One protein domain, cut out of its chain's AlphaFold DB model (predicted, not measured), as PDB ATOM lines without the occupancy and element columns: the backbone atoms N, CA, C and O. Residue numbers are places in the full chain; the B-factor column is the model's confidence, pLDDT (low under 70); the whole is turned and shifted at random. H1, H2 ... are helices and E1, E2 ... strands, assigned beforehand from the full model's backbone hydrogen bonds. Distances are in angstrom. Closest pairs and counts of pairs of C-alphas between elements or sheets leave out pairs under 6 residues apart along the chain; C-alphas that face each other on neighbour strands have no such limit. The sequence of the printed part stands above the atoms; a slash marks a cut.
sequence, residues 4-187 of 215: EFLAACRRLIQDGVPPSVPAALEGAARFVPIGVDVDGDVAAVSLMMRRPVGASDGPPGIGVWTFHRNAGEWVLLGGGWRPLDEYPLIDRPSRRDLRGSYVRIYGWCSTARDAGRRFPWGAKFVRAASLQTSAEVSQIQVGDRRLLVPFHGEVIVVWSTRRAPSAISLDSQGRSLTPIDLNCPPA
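Overview. This is residues 4 to 187 of the 215 residues of an uncharacterized protein of Actinopolymorpha rutila (UniProt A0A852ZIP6). Picture three sheets in a stack: a long, twisted sheet of E1 to E4 curls round the single named helix H1, the sheet E5 E6 E9 lies in the middle with its strands crossed over those of the first, and the small sheet E8 E7 E10 E11 is only partly face to face with that middle sheet. The printed part has 184 residues, with one named helix and eleven named strands, which you meet along the chain in the order H1, then E1 to E11. The sheets run E1 E2 E3 E4, E5 E6 E9 and E8 E7 E10 E11, all antiparallel, and the class is mostly strand. The whole is compact, with a radius of gyration of the C-alphas of 16.4 A and spans of 49 by 42 by 32 A.

Arrangement. Start at residue 4, where H1, residues 4 to 15, is on the sheet of E1, residues 31 to 39, E2, residues 42 to 53, E3, residues 56 to 70, and E4, residues 73 to 83. This is two layers, a helix on one face of a sheet; the closest C-alphas of H1 and E1 are those of Ile 13 and Val 36, 6.3 A apart. In H1 each O i to N i+4 pair is within hydrogen-bond range. E1 to E4 form a meander, each strand the antiparallel neighbour of the one before, and each step is a hairpin. Look for N 34 and O 46 at 2.9 A between E1 and E2, N 45 and O 65 at 2.8 A between E2 and E3, and N 64 and O 80 at 2.8 A between E3 and E4. E3 bends by 82 degrees at residue 59 and E2 by 66 degrees at residue 48. Next come E5, residues 103 to 112, and E6, residues 125 to 133, a hairpin with N 109 and O 128 at 2.9 A. E9, residues 154 to 159, is the other neighbour of E6, with N 129 and O 157 at 2.9 A. This sheet and the first are face to face, their strands at 54 degrees; the closest C-alphas of E1 and E9, Gly 35 and Val 155, are 5.7 A apart. The third sheet holds E7, residues 139 to 142, E8, residues 145 to 148, E10, residues 167 to 170, and E11, residues 176 to 180. Find N 142 and O 145 at 2.8 A in the hairpin E7 and E8, N 141 and O 168 at 2.9 A between E7 and E10, and N 169 and O 178 at 2.9 A in the hairpin E10 and E11. It faces E5 E6 E9 with its strands at 24 degrees, which completes a stack of sheets, three sheets face to face in turn. H1 is apart from E5 to E11.

Along the chain. Find C-alpha 4 at (262.441, 196.536, 184.900); from there H1 runs 16.3 A to C-alpha 15. E1 spans 23.2 A and E2 30.9 A. E3, the longest strand, runs 36.5 A from C-alpha 56 at (259.519, 216.319, 180.813) to C-alpha 70, and E4 spans 29.6 A. E5 spans 26.9 A, E6 25.5 A and E9 17.1 A. E7, E8 and E10 have four residues each; E11, with five, ends at C-alpha 180, at (228.427, 192.836, 183.889).

Size, cuts and confidence. The printed part runs from residue 4 to 187 without a cut. Its two farthest C-alphas, of Arg 118 and Gln 173, are 50.2 A apart. The long links are H1 to E1, E4 to E5 and E5 to E6. In the B-factor column the mean pLDDT of the printed part is 89.0; you will find values under 70 at residues 87 to 88, 115 to 123 and 186 to 187.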
ATOM      1  N   GLU A   4     262.983 196.192 183.583       89.75
ATOM      2  CA  GLU A   4     262.441 196.536 184.900       89.75
ATOM      3  C   GLU A   4     260.905 196.489 184.891       89.75
ATOM      4  O   GLU A   4     260.288 195.826 185.730       89.75
ATOM      5  N   PHE A   5     260.285 197.116 183.887       91.31
ATOM      6  CA  PHE A   5     258.843 197.072 183.683       91.31
ATOM      7  C   PHE A   5     258.324 195.638 183.489       91.31
ATOM      8  O   PHE A   5     257.307 195.250 184.074       91.31
ATOM      9  N   LEU A   6     259.004 194.836 182.663       94.00
ATOM     10  CA  LEU A   6     258.588 193.457 182.390       94.00
ATOM     11  C   LEU A   6     258.706 192.580 183.638       94.00
ATOM     12  O   LEU A   6     257.787 191.814 183.929       94.00
ATOM     13  N   ALA A   7     259.787 192.721 184.403       93.56
ATOM     14  CA  ALA A   7     259.970 192.029 185.672       93.56
ATOM     15  C   ALA A   7     258.867 192.392 186.679       93.56
ATOM     16  O   ALA A   7     258.309 191.498 187.316       93.56
ATOM     17  N   ALA A   8     258.494 193.673 186.775       92.25
ATOM     18  CA  ALA A   8     257.395 194.121 187.630       92.25
ATOM     19  C   ALA A   8     256.050 193.500 187.219       92.25
ATOM     20  O   ALA A   8     255.322 192.984 188.066       92.25
ATOM     21  N   CYS A   9     255.742 193.471 185.919       96.19
ATOM     22  CA  CYS A   9     254.523 192.831 185.421       96.19
ATOM     23  C   CYS A   9     254.501 191.327 185.715       96.19
ATOM     24  O   CYS A   9     253.481 190.807 186.160       96.19
ATOM     25  N   ARG A  10     255.619 190.625 185.496       95.81
ATOM     26  CA  ARG A  10     255.724 189.185 185.771       95.81
ATOM     27  C   ARG A  10     255.502 188.878 187.250       95.81
ATOM     28  O   ARG A  10     254.747 187.958 187.541       95.81
ATOM     29  N   ARG A  11     256.076 189.679 188.157       94.06
ATOM     30  CA  ARG A  11     255.825 189.561 189.604       94.06
ATOM     31  C   ARG A  11     254.348 189.733 189.937       94.06
ATOM     32  O   ARG A  11     253.805 188.900 190.639       94.06
ATOM     33  N   LEU A  12     253.667 190.729 189.368       95.12
ATOM     34  CA  LEU A  12     252.224 190.893 189.597       95.12
ATOM     35  C   LEU A  12     251.403 189.705 189.102       95.12
ATOM     36  O   LEU A  12     250.456 189.300 189.763       95.12
ATOM     37  N   ILE A  13     251.763 189.127 187.958       97.00
ATOM     38  CA  ILE A  13     251.089 187.930 187.439       97.00
ATOM     39  C   ILE A  13     251.307 186.724 188.364       97.00
ATOM     40  O   ILE A  13     250.424 185.876 188.477       97.00
ATOM     41  N   GLN A  14     252.470 186.637 189.008       95.25
ATOM     42  CA  GLN A  14     252.830 185.537 189.901       95.25
ATOM     43  C   GLN A  14     252.230 185.687 191.303       95.25
ATOM     44  O   GLN A  14     251.655 184.733 191.822       95.25
ATOM     45  N   ASP A  15     252.350 186.878 191.881       93.88
ATOM     46  CA  ASP A  15     252.118 187.136 193.303       93.88
ATOM     47  C   ASP A  15     250.782 187.855 193.566       93.88
ATOM     48  O   ASP A  15     250.304 187.892 194.698       93.88
ATOM     49  N   GLY A  16     250.158 188.421 192.529       91.62
ATOM     50  CA  GLY A  16     248.965 189.256 192.654       91.62
ATOM     51  C   GLY A  16     249.278 190.735 192.913       91.62
ATOM     52  O   GLY A  16     250.430 191.171 192.917       91.62
ATOM     53  N   VAL A  17     248.227 191.538 193.120       88.25
ATOM     54  CA  VAL A  17     248.387 192.925 193.585       88.25
ATOM     55  C   VAL A  17     248.751 192.905 195.076       88.25
ATOM     56  O   VAL A  17     248.065 192.224 195.842       88.25
ATOM     57  N   PRO A  18     249.779 193.656 195.515       84.88
ATOM     58  CA  PRO A  18     250.092 193.795 196.932       84.88
ATOM     59  C   PRO A  18     248.886 194.298 197.748       84.88
ATOM     60  O   PRO A  18     248.102 195.105 197.245       84.88
ATOM     61  N   PRO A  19     248.748 193.896 199.026       76.38
ATOM     62  CA  PRO A  19     247.608 194.282 199.867       76.38
ATOM     63  C   PRO A  19     247.534 195.793 200.131       76.38
ATOM     64  O   PRO A  19     246.465 196.322 200.425       76.38
ATOM     65  N   SER A  20     248.664 196.487 200.013       79.69
ATOM     66  CA  SER A  20     248.767 197.939 200.084       79.69
ATOM     67  C   SER A  20     249.576 198.442 198.897       79.69
ATOM     68  O   SER A  20     250.689 197.966 198.663       79.69
ATOM     69  N   VAL A  21     249.045 199.434 198.191       82.44
ATOM     70  CA  VAL A  21     249.758 200.151 197.131       82.44
ATOM     71  C   VAL A  21     249.718 201.651 197.430       82.44
ATOM     72  O   VAL A  21     248.718 202.120 197.978       82.44
ATOM     73  N   PRO A  22     250.784 202.410 197.122       81.81
ATOM     74  CA  PRO A  22     250.774 203.862 197.280       81.81
ATOM     75  C   PRO A  22     249.623 204.504 196.500       81.81
ATOM     76  O   PRO A  22     249.323 204.074 195.390       81.81
ATOM     77  N   ALA A  23     249.010 205.558 197.044       79.12
ATOM     78  CA  ALA A  23     247.935 206.286 196.360       79.12
ATOM     79  C   ALA A  23     248.441 207.139 195.173       79.12
ATOM     80  O   ALA A  23     247.681 207.507 194.276       79.12
ATOM     81  N   ALA A  24     249.741 207.439 195.136       78.94
ATOM     82  CA  ALA A  24     250.375 208.212 194.078       78.94
ATOM     83  C   ALA A  24     251.763 207.654 193.728       78.94
ATOM     84  O   ALA A  24     252.368 206.892 194.483       78.94
ATOM     85  N   LEU A  25     252.276 208.052 192.560       80.19
ATOM     86  CA  LEU A  25     253.685 207.846 192.213       80.19
ATOM     87  C   LEU A  25     254.511 208.864 192.996       80.19
ATOM     88  O   LEU A  25     254.595 210.022 192.584       80.19
ATOM     89  N   GLU A  26     255.080 208.427 194.115       75.50
ATOM     90  CA  GLU A  26     255.951 209.227 194.973       75.50
ATOM     91  C   GLU A  26     257.385 208.680 194.974       75.50
ATOM     92  O   GLU A  26     257.630 207.478 194.815       75.50
ATOM     93  N   GLY A  27     258.353 209.578 195.169       74.06
ATOM     94  CA  GLY A  27     259.768 209.228 195.259       74.06
ATOM     95  C   GLY A  27     260.311 208.585 193.978       74.06
ATOM     96  O   GLY A  27     260.129 209.104 192.881       74.06
ATOM     97  N   ALA A  28     261.010 207.459 194.129       71.06
ATOM     98  CA  ALA A  28     261.654 206.745 193.023       71.06
ATOM     99  C   ALA A  28     260.740 205.716 192.325       71.06
ATOM    100  O   ALA A  28     261.180 205.046 191.388       71.06
ATOM    101  N   ALA A  29     259.493 205.545 192.779       76.62
ATOM    102  CA  ALA A  29     258.595 204.534 192.232       76.62
ATOM    103  C   ALA A  29     258.159 204.896 190.802       76.62
ATOM    104  O   ALA A  29     257.472 205.890 190.571       76.62
ATOM    105  N   ARG A  30     258.531 204.055 189.829       84.75
ATOM    106  CA  ARG A  30     258.209 204.259 188.403       84.75
ATOM    107  C   ARG A  30     256.806 203.798 188.015       84.75
ATOM    108  O   ARG A  30     256.246 204.275 187.026       84.75
ATOM    109  N   PHE A  31     256.245 202.862 188.774       88.31
ATOM    110  CA  PHE A  31     254.928 202.285 188.533       88.31
ATOM    111  C   PHE A  31     254.256 201.897 189.854       88.31
ATOM    112  O   PHE A  31     254.908 201.377 190.758       88.31
ATOM    113  N   VAL A  32     252.943 202.113 189.941       91.00
ATOM    114  CA  VAL A  32     252.087 201.609 191.023       91.00
ATOM    115  C   VAL A  32     251.222 200.474 190.470       91.00
ATOM    116  O   VAL A  32     250.499 200.697 189.491       91.00
ATOM    117  N   PRO A  33     251.277 199.263 191.053       91.75
ATOM    118  CA  PRO A  33     250.368 198.179 190.705       91.75
ATOM    119  C   PRO A  33     248.910 198.545 190.963       91.75
ATOM    120  O   PRO A  33     248.574 198.962 192.065       91.75
ATOM    121  N   ILE A  34     248.051 198.371 189.958       91.56
ATOM    122  CA  ILE A  34     246.613 198.666 190.072       91.56
ATOM    123  C   ILE A  34     245.796 197.383 190.061       91.56
ATOM    124  O   ILE A  34     244.862 197.217 190.835       91.56
ATOM    125  N   GLY A  35     246.127 196.468 189.160       93.00
ATOM    126  CA  GLY A  35     245.304 195.299 188.921       93.00
ATOM    127  C   GLY A  35     246.068 194.224 188.185       93.00
ATOM    128  O   GLY A  35     246.959 194.497 187.378       93.00
ATOM    129  N   VAL A  36     245.685 192.986 188.445       96.50
ATOM    130  CA  VAL A  36     246.116 191.841 187.663       96.50
ATOM    131  C   VAL A  36     244.980 190.841 187.589       96.50
ATOM    132  O   VAL A  36     244.238 190.661 188.552       96.50
ATOM    133  N   ASP A  37     244.844 190.213 186.432       97.44
ATOM    134  CA  ASP A  37     243.948 189.089 186.240       97.44
ATOM    135  C   ASP A  37     244.628 188.019 185.390       97.44
ATOM    136  O   ASP A  37     245.337 188.345 184.434       97.44
ATOM    137  N   VAL A  38     244.414 186.752 185.744       97.38
ATOM    138  CA  VAL A  38     245.030 185.586 185.095       97.38
ATOM    139  C   VAL A  38     243.952 184.558 184.768       97.38
ATOM    140  O   VAL A  38     243.243 184.079 185.654       97.38
ATOM    141  N   ASP A  39     243.835 184.207 183.490       96.38
ATOM    142  CA  ASP A  39     242.901 183.210 182.963       96.38
ATOM    143  C   ASP A  39     243.680 182.142 182.183       96.38
ATOM    144  O   ASP A  39     244.023 182.321 181.012       96.38
ATOM    145  N   GLY A  40     244.018 181.042 182.860       94.31
ATOM    146  CA  GLY A  40     244.795 179.948 182.280       94.31
ATOM    147  C   GLY A  40     246.162 180.402 181.760       94.31
ATOM    148  O   GLY A  40     247.080 180.668 182.533       94.31
ATOM    149  N   ASP A  41     246.306 180.454 180.434       95.00
ATOM    150  CA  ASP A  41     247.541 180.839 179.748       95.00
ATOM    151  C   ASP A  41     247.608 182.330 179.387       95.00
ATOM    152  O   ASP A  41     248.531 182.735 178.687       95.00
ATOM    153  N   VAL A  42     246.662 183.166 179.823       96.94
ATOM    154  CA  VAL A  42     246.711 184.620 179.593       96.94
ATOM    155  C   VAL A  42     246.620 185.415 180.870       96.94
ATOM    156  O   VAL A  42     246.010 184.989 181.842       96.94
ATOM    157  N   ALA A  43     247.205 186.606 180.831       98.00
ATOM    158  CA  ALA A  43     247.109 187.562 181.915       98.00
ATOM    159  C   ALA A  43     246.900 188.975 181.380       98.00
ATOM    160  O   ALA A  43     247.261 189.291 180.241       98.00
ATOM    161  N   ALA A  44     246.341 189.839 182.215       97.88
ATOM    162  CA  ALA A  44     246.377 191.272 182.006       97.88
ATOM    163  C   ALA A  44     246.815 191.970 183.291       97.88
ATOM    164  O   ALA A  44     246.379 191.609 184.378       97.88
ATOM    165  N   VAL A  45     247.676 192.972 183.147       97.38
ATOM    166  CA  VAL A  45     248.213 193.786 184.239       97.38
ATOM    167  C   VAL A  45     247.835 195.234 183.972       97.38
ATOM    168  O   VAL A  45     247.986 195.711 182.844       97.38
ATOM    169  N   SER A  46     247.381 195.943 185.000       95.12
ATOM    170  CA  SER A  46     247.239 197.392 184.988       95.12
ATOM    171  C   SER A  46     248.206 198.044 185.972       95.12
ATOM    172  O   SER A  46     248.323 197.635 187.128       95.12
ATOM    173  N   LEU A  47     248.904 199.075 185.497       93.38
ATOM    174  CA  LEU A  47     249.831 199.882 186.291       93.38
ATOM    175  C   LEU A  47     249.503 201.352 186.095       93.38
ATOM    176  O   LEU A  47     249.198 201.781 184.980       93.38
ATOM    177  N   MET A  48     249.653 202.137 187.150       91.69
ATOM    178  CA  MET A  48     249.753 203.579 187.036       91.69
ATOM    179  C   MET A  48     251.214 203.956 186.851       91.69
ATOM    180  O   MET A  48     252.075 203.491 187.589       91.69
ATOM    181  N   MET A  49     251.495 204.796 185.864       89.81
ATOM    182  CA  MET A  49     252.838 205.291 185.574       89.81
ATOM    183  C   MET A  49     252.760 206.677 184.930       89.81
ATOM    184  O   MET A  49     251.744 207.034 184.327       89.81
ATOM    185  N   ARG A  50     253.850 207.442 185.000       87.62
ATOM    186  CA  ARG A  50     254.041 208.619 184.145       87.62
ATOM    187  C   ARG A  50     254.679 208.176 182.841       87.62
ATOM    188  O   ARG A  50     255.595 207.355 182.837       87.62
ATOM    189  N   ARG A  51     254.188 208.702 181.720       80.50
ATOM    190  CA  ARG A  51     254.885 208.566 180.439       80.50
ATOM    191  C   ARG A  51     255.645 209.853 180.152       80.50
ATOM    192  O   ARG A  51     255.017 210.905 180.210       80.50
ATOM    193  N   PRO A  52     256.944 209.796 179.819       77.75
ATOM    194  CA  PRO A  52     257.678 210.982 179.401       77.75
ATOM    195  C   PRO A  52     257.016 211.637 178.184       77.75
ATOM    196  O   PRO A  52     256.593 210.944 177.254       77.75
ATOM    197  N   VAL A  53     256.948 212.967 178.183       75.06
ATOM    198  CA  VAL A  53     256.555 213.782 177.029       75.06
ATOM    199  C   VAL A  53     257.742 214.680 176.694       75.06
ATOM    200  O   VAL A  53     257.971 215.711 177.323       75.06
ATOM    201  N   GLY A  54     258.542 214.250 175.716       79.75
ATOM    202  CA  GLY A  54     259.833 214.876 175.432       79.75
ATOM    203  C   GLY A  54     260.815 214.669 176.588       79.75
ATOM    204  O   GLY A  54     261.024 213.537 177.018       79.75
ATOM    205  N   ALA A  55     261.409 215.761 177.075       77.12
ATOM    206  CA  ALA A  55     262.327 215.754 178.219       77.12
ATOM    207  C   ALA A  55     261.620 215.900 179.582       77.12
ATOM    208  O   ALA A  55     262.283 215.827 180.613       77.12
ATOM    209  N   SER A  56     260.302 216.117 179.593       71.88
ATOM    210  CA  SER A  56     259.519 216.319 180.813       71.88
ATOM    211  C   SER A  56     258.745 215.063 181.192       71.88
ATOM    212  O   SER A  56     258.313 214.290 180.329       71.88
ATOM    213  N   ASP A  57     258.484 214.904 182.485       76.12
ATOM    214  CA  ASP A  57     257.492 213.946 182.951       76.12
ATOM    215  C   ASP A  57     256.109 214.352 182.435       76.12
ATOM    216  O   ASP A  57     255.628 215.459 182.680       76.12
ATOM    217  N   GLY A  58     255.466 213.456 181.691       81.31
ATOM    218  CA  GLY A  58     254.092 213.655 181.253       81.31
ATOM    219  C   GLY A  58     253.075 213.411 182.370       81.31
ATOM    220  O   GLY A  58     253.433 213.078 183.513       81.31
ATOM    221  N   PRO A  59     251.777 213.557 182.048       85.12
ATOM    222  CA  PRO A  59     250.715 213.302 183.007       85.12
ATOM    223  C   PRO A  59     250.758 211.845 183.494       85.12
ATOM    224  O   PRO A  59     251.199 210.948 182.753       85.12
ATOM    225  N   PRO A  60     250.303 211.582 184.733       88.00
ATOM    226  CA  PRO A  60     250.080 210.216 185.167       88.00
ATOM    227  C   PRO A  60     249.052 209.553 184.245       88.00
ATOM    228  O   PRO A  60     248.227 210.198 183.601       88.00
ATOM    229  N   GLY A  61     249.101 208.233 184.160       89.56
ATOM    230  CA  GLY A  61     248.123 207.478 183.402       89.56
ATOM    231  C   GLY A  61     248.084 206.027 183.837       89.56
ATOM    232  O   GLY A  61     249.055 205.510 184.390       89.56
ATOM    233  N   ILE A  62     246.965 205.365 183.565       91.31
ATOM    234  CA  ILE A  62     246.835 203.921 183.757       91.31
ATOM    235  C   ILE A  62     247.126 203.247 182.424       91.31
ATOM    236  O   ILE A  62     246.487 203.526 181.405       91.31
ATOM    237  N   GLY A  63     248.120 202.367 182.428       92.12
ATOM    238  CA  GLY A  63     248.374 201.446 181.338       92.12
ATOM    239  C   GLY A  63     247.809 200.068 181.637       92.12
ATOM    240  O   GLY A  63     247.692 199.666 182.792       92.12
ATOM    241  N   VAL A  64     247.447 199.363 180.573       95.19
ATOM    242  CA  VAL A  64     246.956 197.989 180.600       95.19
ATOM    243  C   VAL A  64     247.756 197.186 179.598       95.19
ATOM    244  O   VAL A  64     247.783 197.542 178.421       95.19
ATOM    245  N   TRP A  65     248.347 196.083 180.039       96.44
ATOM    246  CA  TRP A  65     249.147 195.198 179.205       96.44
ATOM    247  C   TRP A  65     248.671 193.768 179.330       96.44
ATOM    248  O   TRP A  65     248.321 193.306 180.407       96.44
ATOM    249  N   THR A  66     248.658 193.073 178.203       97.38
ATOM    250  CA  THR A  66     248.206 191.687 178.097       97.38
ATOM    251  C   THR A  66     249.384 190.780 177.807       97.38
ATOM    252  O   THR A  66     250.294 191.144 177.059       97.38
ATOM    253  N   PHE A  67     249.340 189.592 178.388       97.06
ATOM    254  CA  PHE A  67     250.396 188.601 178.331       97.06
ATOM    255  C   PHE A  67     249.824 187.248 177.927       97.06
ATOM    256  O   PHE A  67     248.654 186.942 178.171       97.06
ATOM    257  N   HIS A  68     250.679 186.426 177.332       95.62
ATOM    258  CA  HIS A  68     250.426 185.015 177.074       95.62
ATOM    259  C   HIS A  68     251.567 184.186 177.654       95.62
ATOM    260  O   HIS A  68     252.726 184.595 177.595       95.62
ATOM    261  N   ARG A  69     251.237 183.034 178.232       94.88
ATOM    262  CA  ARG A  69     252.212 182.080 178.737       94.88
ATOM    263  C   ARG A  69     252.663 181.174 177.600       94.88
ATOM    264  O   ARG A  69     251.898 180.333 177.131       94.88
ATOM    265  N   ASN A  70     253.914 181.319 177.188       88.81
ATOM    266  CA  ASN A  70     254.539 180.496 176.163       88.81
ATOM    267  C   ASN A  70     255.753 179.774 176.752       88.81
ATOM    268  O   ASN A  70     256.607 180.409 177.359       88.81
ATOM    269  N   ALA A  71     255.817 178.449 176.595       88.94
ATOM    270  CA  ALA A  71     256.906 177.615 177.122       88.94
ATOM    271  C   ALA A  71     257.235 177.862 178.615       88.94
ATOM    272  O   ALA A  71     258.382 177.776 179.037       88.94
ATOM    273  N   GLY A  72     256.216 178.171 179.425       90.00
ATOM    274  CA  GLY A  72     256.365 178.448 180.856       90.00
ATOM    275  C   GLY A  72     256.590 179.920 181.208       90.00
ATOM    276  O   GLY A  72     256.328 180.288 182.356       90.00
ATOM    277  N   GLU A  73     256.946 180.766 180.240       92.88
ATOM    278  CA  GLU A  73     257.256 182.185 180.436       92.88
ATOM    279  C   GLU A  73     256.108 183.110 180.023       92.88
ATOM    280  O   GLU A  73     255.381 182.851 179.065       92.88
ATOM    281  N   TRP A  74     255.960 184.230 180.734       96.12
ATOM    282  CA  TRP A  74     254.997 185.274 180.387       96.12
ATOM    283  C   TRP A  74     255.581 186.235 179.351       96.12
ATOM    284  O   TRP A  74     256.515 186.991 179.634       96.12
ATOM    285  N   VAL A  75     254.982 186.228 178.161       93.94
ATOM    286  CA  VAL A  75     255.356 187.066 177.021       93.94
ATOM    287  C   VAL A  75     254.349 188.199 176.868       93.94
ATOM    288  O   VAL A  75     253.140 187.968 176.809       93.94
ATOM    289  N   LEU A  76     254.847 189.433 176.790       95.00
ATOM    290  CA  LEU A  76     254.027 190.614 176.533       95.00
ATOM    291  C   LEU A  76     253.483 190.587 175.097       95.00
ATOM    292  O   LEU A  76     254.254 190.547 174.142       95.00
ATOM    293  N   LEU A  77     252.163 190.695 174.945       93.62
ATOM    294  CA  LEU A  77     251.503 190.797 173.636       93.62
ATOM    295  C   LEU A  77     251.309 192.243 173.181       93.62
ATOM    296  O   LEU A  77     251.294 192.542 171.990       93.62
ATOM    297  N   GLY A  78     251.106 193.146 174.136       92.31
ATOM    298  CA  GLY A  78     250.822 194.548 173.872       92.31
ATOM    299  C   GLY A  78     249.936 195.155 174.945       92.31
ATOM    300  O   GLY A  78     249.553 194.496 175.913       92.31
ATOM    301  N   GLY A  79     249.608 196.428 174.770       90.88
ATOM    302  CA  GLY A  79     248.841 197.167 175.754       90.88
ATOM    303  C   GLY A  79     248.372 198.526 175.269       90.88
ATOM    304  O   GLY A  79     248.740 198.987 174.188       90.88
ATOM    305  N   GLY A  80     247.550 199.154 176.096       87.69
ATOM    306  CA  GLY A  80     247.063 200.514 175.926       87.69
ATOM    307  C   GLY A  80     247.444 201.370 177.123       87.69
ATOM    308  O   GLY A  80     247.812 200.863 178.180       87.69
ATOM    309  N   TRP A  81     247.358 202.681 176.954       87.44
ATOM    310  CA  TRP A  81     247.586 203.642 178.024       87.44
ATOM    311  C   TRP A  81     246.552 204.752 177.931       87.44
ATOM    312  O   TRP A  81     246.193 205.172 176.829       87.44
ATOM    313  N   ARG A  82     246.075 205.202 179.090       86.88
ATOM    314  CA  ARG A  82     245.127 206.300 179.222       86.88
ATOM    315  C   ARG A  82     245.721 207.361 180.151       86.88
ATOM    316  O   ARG A  82     245.991 207.023 181.306       86.88
ATOM    317  N   PRO A  83     245.895 208.613 179.690       87.12
ATOM    318  CA  PRO A  83     246.272 209.710 180.569       87.12
ATOM    319  C   PRO A  83     245.169 209.989 181.591       87.12
ATOM    320  O   PRO A  83     243.985 209.720 181.359       87.12
ATOM    321  N   LEU A  84     245.582 210.529 182.722       84.31
ATOM    322  CA  LEU A  84     244.734 210.985 183.803       84.31
ATOM    323  C   LEU A  84     245.054 212.451 184.068       84.31
ATOM    324  O   LEU A  84     246.218 212.846 184.004       84.31
ATOM    325  N   ASP A  85     244.021 213.232 184.367       76.31
ATOM    326  CA  ASP A  85     244.193 214.649 184.694       76.31
ATOM    327  C   ASP A  85     244.833 214.811 186.087       76.31
ATOM    328  O   ASP A  85     245.706 215.652 186.281       76.31
ATOM    329  N   GLU A  86     244.470 213.933 187.029       71.75
ATOM    330  CA  GLU A  86     244.994 213.868 188.402       71.75
ATOM    331  C   GLU A  86     245.402 212.432 188.773       71.75
ATOM    332  O   GLU A  86     245.237 211.518 187.968       71.75
ATOM    333  N   TYR A  87     245.946 212.210 189.975       69.56
ATOM    334  CA  TYR A  87     246.254 210.873 190.500       69.56
ATOM    335  C   TYR A  87     244.996 210.206 191.090       69.56
ATOM    336  O   TYR A  87     244.532 210.622 192.147       69.56
ATOM    337  N   PRO A  88     244.425 209.168 190.452       65.56
ATOM    338  CA  PRO A  88     243.082 208.686 190.758       65.56
ATOM    339  C   PRO A  88     243.016 207.516 191.743       65.56
ATOM    340  O   PRO A  88     241.943 206.925 191.834       65.56
ATOM    341  N   LEU A  89     244.094 207.101 192.431       76.38
ATOM    342  CA  LEU A  89     243.945 206.055 193.464       76.38
ATOM    343  C   LEU A  89     243.374 206.677 194.732       76.38
ATOM    344  O   LEU A  89     244.046 206.850 195.743       76.38
ATOM    345  N   ILE A  90     242.109 207.042 194.615       79.38
ATOM    346  CA  ILE A  90     241.245 207.504 195.683       79.38
ATOM    347  C   ILE A  90     240.369 206.343 196.141       79.38
ATOM    348  O   ILE A  90     240.308 205.303 195.482       79.38
ATOM    349  N   ASP A  91     239.671 206.526 197.253       86.12
ATOM    350  CA  ASP A  91     238.656 205.575 197.689       86.12
ATOM    351  C   ASP A  91     237.592 205.349 196.608       86.12
ATOM    352  O   ASP A  91     237.280 206.239 195.807       86.12
ATOM    353  N   ARG A  92     237.021 204.137 196.586       90.19
ATOM    354  CA  ARG A  92     235.998 203.772 195.598       90.19
ATOM    355  C   ARG A  92     234.863 204.801 195.594       90.19
ATOM    356  O   ARG A  92     234.327 205.111 196.662       90.19
ATOM    357  N   PRO A  93     234.413 205.253 194.414       91.31
ATOM    358  CA  PRO A  93     233.241 206.113 194.323       91.31
ATOM    359  C   PRO A  93     232.001 205.387 194.859       91.31
ATOM    360  O   PRO A  93     231.882 204.167 194.730       91.31
ATOM    361  N   SER A  94     231.032 206.114 195.415       94.00
ATOM    362  CA  SER A  94     229.742 205.495 195.736       94.00
ATOM    363  C   SER A  94     229.000 205.101 194.453       94.00
ATOM    364  O   SER A  94     229.259 205.638 193.368       94.00
ATOM    365  N   ARG A  95     228.002 204.214 194.549       94.94
ATOM    366  CA  ARG A  95     227.114 203.916 193.411       94.94
ATOM    367  C   ARG A  95     226.482 205.186 192.833       94.94
ATOM    368  O   ARG A  95     226.270 205.286 191.624       94.94
ATOM    369  N   ARG A  96     226.160 206.160 193.689       93.94
ATOM    370  CA  ARG A  96     225.591 207.447 193.272       93.94
ATOM    371  C   ARG A  96     226.572 208.221 192.391       93.94
ATOM    372  O   ARG A  96     226.164 208.717 191.342       93.94
ATOM    373  N   ASP A  97     227.845 208.252 192.770       91.56
ATOM    374  CA  ASP A  97     228.906 208.937 192.018       91.56
ATOM    375  C   ASP A  97     229.208 208.224 190.692       91.56
ATOM    376  O   ASP A  97     229.483 208.863 189.674       91.56
ATOM    377  N   LEU A  98     229.007 206.902 190.643       90.62
ATOM    378  CA  LEU A  98     228.967 206.110 189.407       90.62
ATOM    379  C   LEU A  98     227.616 206.165 188.674       90.62
ATOM    380  O   LEU A  98     227.263 205.250 187.924       90.62
ATOM    381  N   ARG A  99     226.859 207.259 188.836       92.38
ATOM    382  CA  ARG A  99     225.592 207.532 188.129       92.38
ATOM    383  C   ARG A  99     224.549 206.423 188.303       92.38
ATOM    384  O   ARG A  99     223.805 206.103 187.381       92.38
ATOM    385  N   GLY A 100     224.507 205.819 189.488       93.19
ATOM    386  CA  GLY A 100     223.584 204.737 189.822       93.19
ATOM    387  C   GLY A 100     224.060 203.340 189.410       93.19
ATOM    388  O   GLY A 100     223.325 202.377 189.653       93.19
ATOM    389  N   SER A 101     225.256 203.200 188.827       93.81
ATOM    390  CA  SER A 101     225.846 201.901 188.481       93.81
ATOM    391  C   SER A 101     226.771 201.376 189.581       93.81
ATOM    392  O   SER A 101     227.482 202.143 190.220       93.81
ATOM    393  N   TYR A 102     226.801 200.056 189.772       96.75
ATOM    394  CA  TYR A 102     227.795 199.397 190.630       96.75
ATOM    395  C   TYR A 102     229.142 199.207 189.924       96.75
ATOM    396  O   TYR A 102     230.182 199.135 190.571       96.75
ATOM    397  N   VAL A 103     229.131 199.091 188.593       96.19
ATOM    398  CA  VAL A 103     230.330 198.853 187.784       96.19
ATOM    399  C   VAL A 103     230.250 199.662 186.496       96.19
ATOM    400  O   VAL A 103     229.212 199.713 185.834       96.19
ATOM    401  N   ARG A 104     231.362 200.281 186.113       94.25
ATOM    402  CA  ARG A 104     231.538 200.975 184.840       94.25
ATOM    403  C   ARG A 104     232.698 200.350 184.073       94.25
ATOM    404  O   ARG A 104     233.833 200.374 184.539       94.25
ATOM    405  N   ILE A 105     232.434 199.866 182.861       93.75
ATOM    406  CA  ILE A 105     233.491 199.495 181.912       93.75
ATOM    407  C   ILE A 105     234.000 200.778 181.260       93.75
ATOM    408  O   ILE A 105     233.222 201.511 180.646       93.75
ATOM    409  N   TYR A 106     235.295 201.061 181.386       90.50
ATOM    410  CA  TYR A 106     235.902 202.246 180.768       90.50
ATOM    411  C   TYR A 106     237.103 201.922 179.868       90.50
ATOM    412  O   TYR A 106     237.547 202.766 179.088       90.50
ATOM    413  N   GLY A 107     237.650 200.716 179.957       90.56
ATOM    414  CA  GLY A 107     238.755 200.275 179.117       90.56
ATOM    415  C   GLY A 107     238.402 198.975 178.427       90.56
ATOM    416  O   GLY A 107     237.744 198.119 179.014       90.56
ATOM    417  N   TRP A 108     238.847 198.825 177.184       91.81
ATOM    418  CA  TRP A 108     238.779 197.558 176.470       91.81
ATOM    419  C   TRP A 108     239.992 197.417 175.557       91.81
ATOM    420  O   TRP A 108     240.360 198.369 174.865       91.81
ATOM    421  N   CYS A 109     240.616 196.243 175.540       88.88
ATOM    422  CA  CYS A 109     241.709 195.939 174.628       88.88
ATOM    423  C   CYS A 109     241.580 194.530 174.043       88.88
ATOM    424  O   CYS A 109     240.949 193.643 174.616       88.88
ATOM    425  N   SER A 110     242.189 194.341 172.872       91.69
ATOM    426  CA  SER A 110     242.286 193.050 172.200       91.69
ATOM    427  C   SER A 110     243.622 192.964 171.481       91.69
ATOM    428  O   SER A 110     243.851 193.686 170.511       91.69
ATOM    429  N   THR A 111     244.493 192.074 171.933       92.06
ATOM    430  CA  THR A 111     245.826 191.843 171.374       92.06
ATOM    431  C   THR A 111     245.870 190.487 170.683       92.06
ATOM    432  O   THR A 111     245.300 189.504 171.156       92.06
ATOM    433  N   ALA A 112     246.491 190.426 169.506       89.88
ATOM    434  CA  ALA A 112     246.669 189.159 168.806       89.88
ATOM    435  C   ALA A 112     247.755 188.337 169.514       89.88
ATOM    436  O   ALA A 112     248.846 188.846 169.750       89.88
ATOM    437  N   ARG A 113     247.473 187.063 169.809       84.88
ATOM    438  CA  ARG A 113     248.473 186.116 170.329       84.88
ATOM    439  C   ARG A 113     249.565 185.820 169.294       84.88
ATOM    440  O   ARG A 113     250.723 185.678 169.646       84.88
ATOM    441  N   ASP A 114     249.185 185.791 168.016       75.06
ATOM    442  CA  ASP A 114     250.037 185.363 166.899       75.06
ATOM    443  C   ASP A 114     250.295 186.503 165.897       75.06
ATOM    444  O   ASP A 114     250.101 186.340 164.689       75.06
ATOM    445  N   ALA A 115     250.701 187.684 166.373       60.09
ATOM    446  CA  ALA A 115     250.891 188.865 165.515       60.09
ATOM    447  C   ALA A 115     251.920 188.665 164.373       60.09
ATOM    448  O   ALA A 115     251.908 189.420 163.405       60.09
ATOM    449  N   GLY A 116     252.776 187.636 164.456       57.97
ATOM    450  CA  GLY A 116     253.764 187.272 163.432       57.97
ATOM    451  C   GLY A 116     253.271 186.325 162.327       57.97
ATOM    452  O   GLY A 116     254.054 185.952 161.454       57.97
ATOM    453  N   ARG A 117     252.002 185.888 162.330       64.12
ATOM    454  CA  ARG A 117     251.492 185.000 161.271       64.12
ATOM    455  C   ARG A 117     251.274 185.748 159.953       64.12
ATOM    456  O   ARG A 117     250.640 186.796 159.904       64.12
ATOM    457  N   ARG A 118     251.705 185.117 158.854       61.25
ATOM    458  CA  ARG A 118     251.568 185.627 157.475       61.25
ATOM    459  C   ARG A 118     250.114 185.784 157.007       61.25
ATOM    460  O   ARG A 118     249.865 186.534 156.069       61.25
ATOM    461  N   PHE A 119     249.156 185.104 157.646       55.78
ATOM    462  CA  PHE A 119     247.733 185.192 157.307       55.78
ATOM    463  C   PHE A 119     246.849 185.344 158.560       55.78
ATOM    464  O   PHE A 119     247.077 184.640 159.544       55.78
ATOM    465  N   PRO A 120     245.812 186.209 158.523       53.75
ATOM    466  CA  PRO A 120     244.991 186.551 159.692       53.75
ATOM    467  C   PRO A 120     243.890 185.527 160.028       53.75
ATOM    468  O   PRO A 120     243.178 185.684 161.023       53.75
ATOM    469  N   TRP A 121     243.703 184.489 159.209       59.62
ATOM    470  CA  TRP A 121     242.669 183.475 159.429       59.62
ATOM    471  C   TRP A 121     242.984 182.645 160.682       59.62
ATOM    472  O   TRP A 121     244.049 182.042 160.789       59.62
ATOM    473  N   GLY A 122     242.051 182.623 161.639       63.16
ATOM    474  CA  GLY A 122     242.206 181.885 162.896       63.16
ATOM    475  C   GLY A 122     243.051 182.588 163.966       63.16
ATOM    476  O   GLY A 122     243.435 181.934 164.933       63.16
ATOM    477  N   ALA A 123     243.333 183.891 163.822       64.88
ATOM    478  CA  ALA A 123     244.044 184.658 164.843       64.88
ATOM    479  C   ALA A 123     243.349 184.537 166.211       64.88
ATOM    480  O   ALA A 123     242.164 184.860 166.364       64.88
ATOM    481  N   LYS A 124     244.098 184.061 167.208       85.75
ATOM    482  CA  LYS A 124     243.657 184.024 168.603       85.75
ATOM    483  C   LYS A 124     243.950 185.375 169.239       85.75
ATOM    484  O   LYS A 124     245.002 185.962 169.002       85.75
ATOM    485  N   PHE A 125     243.014 185.865 170.040       91.19
ATOM    486  CA  PHE A 125     243.130 187.167 170.683       91.19
ATOM    487  C   PHE A 125     243.049 187.012 172.191       91.19
ATOM    488  O   PHE A 125     242.249 186.219 172.683       91.19
ATOM    489  N   VAL A 126     243.839 187.809 172.896       94.88
ATOM    490  CA  VAL A 126     243.662 188.077 174.320       94.88
ATOM    491  C   VAL A 126     242.893 189.369 174.435       94.88
ATOM    492  O   VAL A 126     243.240 190.361 173.800       94.88
ATOM    493  N   ARG A 127     241.812 189.340 175.199       95.25
ATOM    494  CA  ARG A 127     240.957 190.493 175.441       95.25
ATOM    495  C   ARG A 127     241.047 190.856 176.904       95.25
ATOM    496  O   ARG A 127     241.163 189.967 177.742       95.25
ATOM    497  N   ALA A 128     240.968 192.144 177.192       96.06
ATOM    498  CA  ALA A 128     240.776 192.595 178.555       96.06
ATOM    499  C   ALA A 128     239.811 193.775 178.625       96.06
ATOM    500  O   ALA A 128     239.682 194.550 177.674       96.06
ATOM    501  N   ALA A 129     239.153 193.909 179.771       95.88
ATOM    502  CA  ALA A 129     238.306 195.039 180.112       95.88
ATOM    503  C   ALA A 129     238.777 195.664 181.424       95.88
ATOM    504  O   ALA A 129     239.092 194.950 182.375       95.88
ATOM    505  N   SER A 130     238.806 196.993 181.467       94.88
ATOM    506  CA  SER A 130     239.076 197.760 182.684       94.88
ATOM    507  C   SER A 130     237.764 198.254 183.268       94.88
ATOM    508  O   SER A 130     236.945 198.865 182.567       94.88
ATOM    509  N   LEU A 131     237.581 197.961 184.547       95.12
ATOM    510  CA  LEU A 131     236.370 198.179 185.311       95.12
ATOM    511  C   LEU A 131     236.667 199.152 186.444       95.12
ATOM    512  O   LEU A 131     237.652 198.984 187.157       95.12
ATOM    513  N   GLN A 132     235.775 200.115 186.629       94.31
ATOM    514  CA  GLN A 132     235.704 200.926 187.833       94.31
ATOM    515  C   GLN A 132     234.467 200.495 188.620       94.31
ATOM    516  O   GLN A 132     233.359 200.477 188.077       94.31
ATOM    517  N   THR A 133     234.651 200.110 189.876       95.81
ATOM    518  CA  THR A 133     233.593 199.602 190.751       95.81
ATOM    519  C   THR A 133     233.225 200.617 191.819       95.81
ATOM    520  O   THR A 133     234.074 201.386 192.267       95.81
ATOM    521  N   SER A 134     231.984 200.564 192.287       96.88
ATOM    522  CA  SER A 134     231.558 201.364 193.426       96.88
ATOM    523  C   SER A 134     232.031 200.783 194.769       96.88
ATOM    524  O   SER A 134     232.462 199.629 194.844       96.88
ATOM    525  N   ALA A 135     231.931 201.571 195.842       96.38
ATOM    526  CA  ALA A 135     232.271 201.178 197.214       96.38
ATOM    527  C   ALA A 135     231.497 199.948 197.718       96.38
ATOM    528  O   ALA A 135     232.010 199.167 198.517       96.38
ATOM    529  N   GLU A 136     230.276 199.750 197.225       97.12
ATOM    530  CA  GLU A 136     229.396 198.638 197.582       97.12
ATOM    531  C   GLU A 136     229.854 197.297 196.987       97.12
ATOM    532  O   GLU A 136     229.471 196.240 197.489       97.12
ATOM    533  N   VAL A 137     230.674 197.319 195.930       97.94
ATOM    534  CA  VAL A 137     231.214 196.103 195.317       97.94
ATOM    535  C   VAL A 137     232.485 195.689 196.048       97.94
ATOM    536  O   VAL A 137     233.449 196.452 196.131       97.94
ATOM    537  N   SER A 138     232.510 194.454 196.543       97.00
ATOM    538  CA  SER A 138     233.685 193.869 197.199       97.00
ATOM    539  C   SER A 138     234.420 192.866 196.309       97.00
ATOM    540  O   SER A 138     235.635 192.694 196.437       97.00
ATOM    541  N   GLN A 139     233.692 192.210 195.400       97.50
ATOM    542  CA  GLN A 139     234.211 191.157 194.531       97.50
ATOM    543  C   GLN A 139     233.562 191.215 193.148       97.50
ATOM    544  O   GLN A 139     232.419 191.648 192.991       97.50
ATOM    545  N   ILE A 140     234.279 190.713 192.147       98.12
ATOM    546  CA  ILE A 140     233.734 190.411 190.824       98.12
ATOM    547  C   ILE A 140     233.907 188.918 190.569       98.12
ATOM    548  O   ILE A 140     235.020 188.399 190.601       98.12
ATOM    549  N   GLN A 141     232.805 188.227 190.299       98.31
ATOM    550  CA  GLN A 141     232.838 186.852 189.823       98.31
ATOM    551  C   GLN A 141     232.894 186.849 188.295       98.31
ATOM    552  O   GLN A 141     232.051 187.476 187.659       98.31
ATOM    553  N   VAL A 142     233.869 186.149 187.715       97.94
ATOM    554  CA  VAL A 142     234.082 186.013 186.267       97.94
ATOM    555  C   VAL A 142     234.197 184.529 185.926       97.94
ATOM    556  O   VAL A 142     235.241 183.913 186.143       97.94
ATOM    557  N   GLY A 143     233.121 183.943 185.401       95.81
ATOM    558  CA  GLY A 143     232.984 182.487 185.337       95.81
ATOM    559  C   GLY A 143     233.176 181.873 186.729       95.81
ATOM    560  O   GLY A 143     232.470 182.238 187.672       95.81
ATOM    561  N   ASP A 144     234.182 181.012 186.859       93.12
ATOM    562  CA  ASP A 144     234.528 180.342 188.121       93.12
ATOM    563  C   ASP A 144     235.546 181.125 188.972       93.12
ATOM    564  O   ASP A 144     235.848 180.746 190.103       93.12
ATOM    565  N   ARG A 145     236.089 182.232 188.448       94.81
ATOM    566  CA  ARG A 145     237.121 183.038 189.114       94.81
ATOM    567  C   ARG A 145     236.479 184.135 189.961       94.81
ATOM    568  O   ARG A 145     235.486 184.739 189.555       94.81
ATOM    569  N   ARG A 146     237.068 184.432 191.121       95.44
ATOM    570  CA  ARG A 146     236.676 185.562 191.978       95.44
ATOM    571  C   ARG A 146     237.822 186.551 192.093       95.44
ATOM    572  O   ARG A 146     238.906 186.190 192.536       95.44
ATOM    573  N   LEU A 147     237.552 187.793 191.719       95.31
ATOM    574  CA  LEU A 147     238.495 188.899 191.792       95.31
ATOM    575  C   LEU A 147     238.107 189.782 192.972       95.31
ATOM    576  O   LEU A 147     236.984 190.288 193.023       95.31
ATOM    577  N   LEU A 148     239.022 189.954 193.926       94.44
ATOM    578  CA  LEU A 148     238.848 190.933 194.994       94.44
ATOM    579  C   LEU A 148     238.963 192.335 194.402       94.44
ATOM    580  O   LEU A 148     239.838 192.599 193.580       94.44
ATOM    581  N   VAL A 149     238.087 193.237 194.833       93.62
ATOM    582  CA  VAL A 149     238.160 194.640 194.436       93.62
ATOM    583  C   VAL A 149     239.153 195.357 195.364       93.62
ATOM    584  O   VAL A 149     238.938 195.346 196.578       93.62
ATOM    585  N   PRO A 150     240.220 196.001 194.852       90.75
ATOM    586  CA  PRO A 150     241.139 196.806 195.666       90.75
ATOM    587  C   PRO A 150     240.479 198.083 196.199       90.75
ATOM    588  O   PRO A 150     239.409 198.466 195.732       90.75
ATOM    589  N   PHE A 151     241.075 198.782 197.171       89.69
ATOM    590  CA  PHE A 151     240.470 199.987 197.780       89.69
ATOM    591  C   PHE A 151     240.114 201.088 196.765       89.69
ATOM    592  O   PHE A 151     239.151 201.811 196.976       89.69
ATOM    593  N   HIS A 152     240.833 201.171 195.645       89.69
ATOM    594  CA  HIS A 152     240.599 202.163 194.592       89.69
ATOM    595  C   HIS A 152     239.535 201.738 193.563       89.69
ATOM    596  O   HIS A 152     239.198 202.493 192.657       89.69
ATOM    597  N   GLY A 153     239.000 200.515 193.664       92.25
ATOM    598  CA  GLY A 153     237.876 200.064 192.836       92.25
ATOM    599  C   GLY A 153     238.223 199.776 191.373       92.25
ATOM    600  O   GLY A 153     237.327 199.574 190.560       92.25
ATOM    601  N   GLU A 154     239.508 199.754 191.021       92.81
ATOM    602  CA  GLU A 154     239.954 199.440 189.663       92.81
ATOM    603  C   GLU A 154     240.207 197.941 189.556       92.81
ATOM    604  O   GLU A 154     241.022 197.384 190.291       92.81
ATOM    605  N   VAL A 155     239.515 197.287 188.627       95.00
ATOM    606  CA  VAL A 155     239.672 195.859 188.350       95.00
ATOM    607  C   VAL A 155     239.910 195.671 186.864       95.00
ATOM    608  O   VAL A 155     239.284 196.320 186.026       95.00
ATOM    609  N   ILE A 156     240.810 194.760 186.519       96.25
ATOM    610  CA  ILE A 156     240.992 194.303 185.148       96.25
ATOM    611  C   ILE A 156     240.466 192.879 185.018       96.25
ATOM    612  O   ILE A 156     240.608 192.086 185.937       96.25
ATOM    613  N   VAL A 157     239.834 192.566 183.889       97.69
ATOM    614  CA  VAL A 157     239.372 191.211 183.571       97.69
ATOM    615  C   VAL A 157     239.963 190.799 182.238       97.69
ATOM    616  O   VAL A 157     239.789 191.530 181.264       97.69
ATOM    617  N   VAL A 158     240.625 189.645 182.178       97.75
ATOM    618  CA  VAL A 158     241.211 189.063 180.965       97.75
ATOM    619  C   VAL A 158     240.451 187.811 180.530       97.75
ATOM    620  O   VAL A 158     239.919 187.074 181.357       97.75
ATOM    621  N   TRP A 159     240.384 187.577 179.219       96.81
ATOM    622  CA  TRP A 159     239.892 186.325 178.642       96.81
ATOM    623  C   TRP A 159     240.454 186.096 177.236       96.81
ATOM    624  O   TRP A 159     240.891 187.019 176.543       96.81
ATOM    625  N   SER A 160     240.425 184.846 176.777       94.31
ATOM    626  CA  SER A 160     240.941 184.455 175.454       94.31
ATOM    627  C   SER A 160     239.869 184.006 174.458       94.31
ATOM    628  O   SER A 160     240.075 184.003 173.238       94.31
ATOM    629  N   THR A 161     238.686 183.660 174.958       91.50
ATOM    630  CA  THR A 161     237.552 183.215 174.152       91.50
ATOM    631  C   THR A 161     236.966 184.351 173.317       91.50
ATOM    632  O   THR A 161     237.094 185.539 173.627       91.50
ATOM    633  N   ARG A 162     236.296 183.994 172.213       88.50
ATOM    634  CA  ARG A 162     235.641 184.977 171.335       88.50
ATOM    635  C   ARG A 162     234.521 185.735 172.052       88.50
ATOM    636  O   ARG A 162     234.387 186.934 171.831       88.50
ATOM    637  N   ARG A 163     233.713 185.032 172.850       91.00
ATOM    638  CA  ARG A 163     232.704 185.626 173.736       91.00
ATOM    639  C   ARG A 163     233.304 185.780 175.121       91.00
ATOM    640  O   ARG A 163     233.967 184.854 175.586       91.00
ATOM    641  N   ALA A 164     233.079 186.929 175.738       93.88
ATOM    642  CA  ALA A 164     233.494 187.165 177.106       93.88
ATOM    643  C   ALA A 164     232.751 186.224 178.071       93.88
ATOM    644  O   ALA A 164     231.591 185.883 177.800       93.88
ATOM    645  N   PRO A 165     233.407 185.790 179.161       95.50
ATOM    646  CA  PRO A 165     232.764 185.010 180.213       95.50
ATOM    647  C   PRO A 165     231.640 185.808 180.887       95.50
ATOM    648  O   PRO A 165     231.625 187.041 180.849       95.50
ATOM    649  N   SER A 166     230.704 185.107 181.531       96.00
ATOM    650  CA  SER A 166     229.715 185.749 182.398       96.00
ATOM    651  C   SER A 166     230.415 186.423 183.573       96.00
ATOM    652  O   SER A 166     231.268 185.802 184.211       96.00
ATOM    653  N   ALA A 167     230.029 187.659 183.882       98.00
ATOM    654  CA  ALA A 167     230.555 188.384 185.025       98.00
ATOM    655  C   ALA A 167     229.438 189.015 185.863       98.00
ATOM    656  O   ALA A 167     228.427 189.464 185.321       98.00
ATOM    657  N   ILE A 168     229.610 189.020 187.184       98.25
ATOM    658  CA  ILE A 168     228.644 189.542 188.161       98.25
ATOM    659  C   ILE A 168     229.418 190.259 189.271       98.25
ATOM    660  O   ILE A 168     230.424 189.740 189.757       98.25
ATOM    661  N   SER A 169     228.964 191.443 189.682       98.31
ATOM    662  CA  SER A 169     229.497 192.127 190.863       98.31
ATOM    663  C   SER A 169     228.815 191.641 192.139       98.31
ATOM    664  O   SER A 169     227.605 191.397 192.156       98.31
ATOM    665  N   LEU A 170     229.590 191.515 193.213       98.56
ATOM    666  CA  LEU A 170     229.137 191.010 194.505       98.56
ATOM    667  C   LEU A 170     229.444 192.015 195.621       98.56
ATOM    668  O   LEU A 170     230.478 192.689 195.593       98.56
ATOM    669  N   ASP A 171     228.570 192.086 196.621       97.94
ATOM    670  CA  ASP A 171     228.815 192.856 197.845       97.94
ATOM    671  C   ASP A 171     229.744 192.117 198.826       97.94
ATOM    672  O   ASP A 171     230.274 191.048 198.522       97.94
ATOM    673  N   SER A 172     229.992 192.688 200.008       96.94
ATOM    674  CA  SER A 172     230.858 192.091 201.042       96.94
ATOM    675  C   SER A 172     230.331 190.779 201.635       96.94
ATOM    676  O   SER A 172     231.103 190.032 202.230       96.94
ATOM    677  N   GLN A 173     229.045 190.475 201.457       97.31
ATOM    678  CA  GLN A 173     228.416 189.223 201.881       97.31
ATOM    679  C   GLN A 173     228.350 188.196 200.740       97.31
ATOM    680  O   GLN A 173     227.789 187.115 200.911       97.31
ATOM    681  N   GLY A 174     228.908 188.518 199.567       96.56
ATOM    682  CA  GLY A 174     228.852 187.671 198.379       96.56
ATOM    683  C   GLY A 174     227.495 187.686 197.672       96.56
ATOM    684  O   GLY A 174     227.258 186.851 196.799       96.56
ATOM    685  N   ARG A 175     226.593 188.614 198.019       97.88
ATOM    686  CA  ARG A 175     225.295 188.750 197.349       97.88
ATOM    687  C   ARG A 175     225.487 189.437 196.005       97.88
ATOM    688  O   ARG A 175     226.239 190.402 195.890       97.88
ATOM    689  N   SER A 176     224.791 188.942 194.986       98.06
ATOM    690  CA  SER A 176     224.841 189.515 193.640       98.06
ATOM    691  C   SER A 176     224.212 190.906 193.597       98.06
ATOM    692  O   SER A 176     223.082 191.090 194.043       98.06
ATOM    693  N   LEU A 177     224.940 191.866 193.025       97.56
ATOM    694  CA  LEU A 177     224.497 193.249 192.853       97.56
ATOM    695  C   LEU A 177     224.028 193.509 191.419       97.56
ATOM    696  O   LEU A 177     222.884 193.909 191.213       97.56
ATOM    697  N   THR A 178     224.888 193.282 190.420       97.00
ATOM    698  CA  THR A 178     224.509 193.403 189.002       97.00
ATOM    699  C   THR A 178     225.331 192.479 188.099       97.00
ATOM    700  O   THR A 178     226.529 192.298 188.332       97.00
ATOM    701  N   PRO A 179     224.737 191.926 187.026       97.31
ATOM    702  CA  PRO A 179     225.497 191.369 185.913       97.31
ATOM    703  C   PRO A 179     226.365 192.439 185.234       97.31
ATOM    704  O   PRO A 179     226.014 193.622 185.221       97.31
ATOM    705  N   ILE A 180     227.477 192.009 184.639       96.44
ATOM    706  CA  ILE A 180     228.427 192.836 183.889       96.44
ATOM    707  C   ILE A 180     228.542 192.258 182.475       96.44
ATOM    708  O   ILE A 180     228.998 191.128 182.293       96.44
ATOM    709  N   ASP A 181     228.160 193.035 181.459       94.62
ATOM    710  CA  ASP A 181     228.330 192.627 180.060       94.62
ATOM    711  C   ASP A 181     229.711 193.024 179.524       94.62
ATOM    712  O   ASP A 181     229.925 194.127 179.022       94.62
ATOM    713  N   LEU A 182     230.654 192.086 179.600       94.12
ATOM    714  CA  LEU A 182     232.020 192.252 179.101       94.12
ATOM    715  C   LEU A 182     232.135 192.213 177.560       94.12
ATOM    716  O   LEU A 182     233.209 192.495 177.021       94.12
ATOM    717  N   ASN A 183     231.068 191.859 176.829       89.12
ATOM    718  CA  ASN A 183     231.064 191.877 175.360       89.12
ATOM    719  C   ASN A 183     230.705 193.247 174.781       89.12
ATOM    720  O   ASN A 183     230.883 193.446 173.578       89.12
ATOM    721  N   CYS A 184     230.201 194.171 175.602       80.31
ATOM    722  CA  CYS A 184     229.824 195.511 175.185       80.31
ATOM    723  C   CYS A 184     230.991 196.480 175.441       80.31
ATOM    724  O   CYS A 184     231.149 196.974 176.562       80.31
ATOM    725  N   PRO A 185     231.866 196.742 174.447       71.25
ATOM    726  CA  PRO A 185     232.926 197.723 174.622       71.25
ATOM    727  C   PRO A 185     232.307 199.104 174.895       71.25
ATOM    728  O   PRO A 185     231.229 199.408 174.375       71.25
ATOM    729  N   PRO A 186     232.973 199.971 175.678       65.75
ATOM    730  CA  PRO A 186     232.459 201.309 175.934       65.75
ATOM    731  C   PRO A 186     232.253 202.052 174.608       65.75
ATOM    732  O   PRO A 186     233.028 201.877 173.667       65.75
ATOM    733  N   ALA A 187     231.223 202.898 174.527       57.81
ATOM    734  CA  ALA A 187     230.767 203.520 173.277       57.81
ATOM    735  C   ALA A 187     231.849 204.310 172.496       57.81
ATOM    736  O   ALA A 187     231.679 204.564 171.306       57.81
TER     737      ALA A 187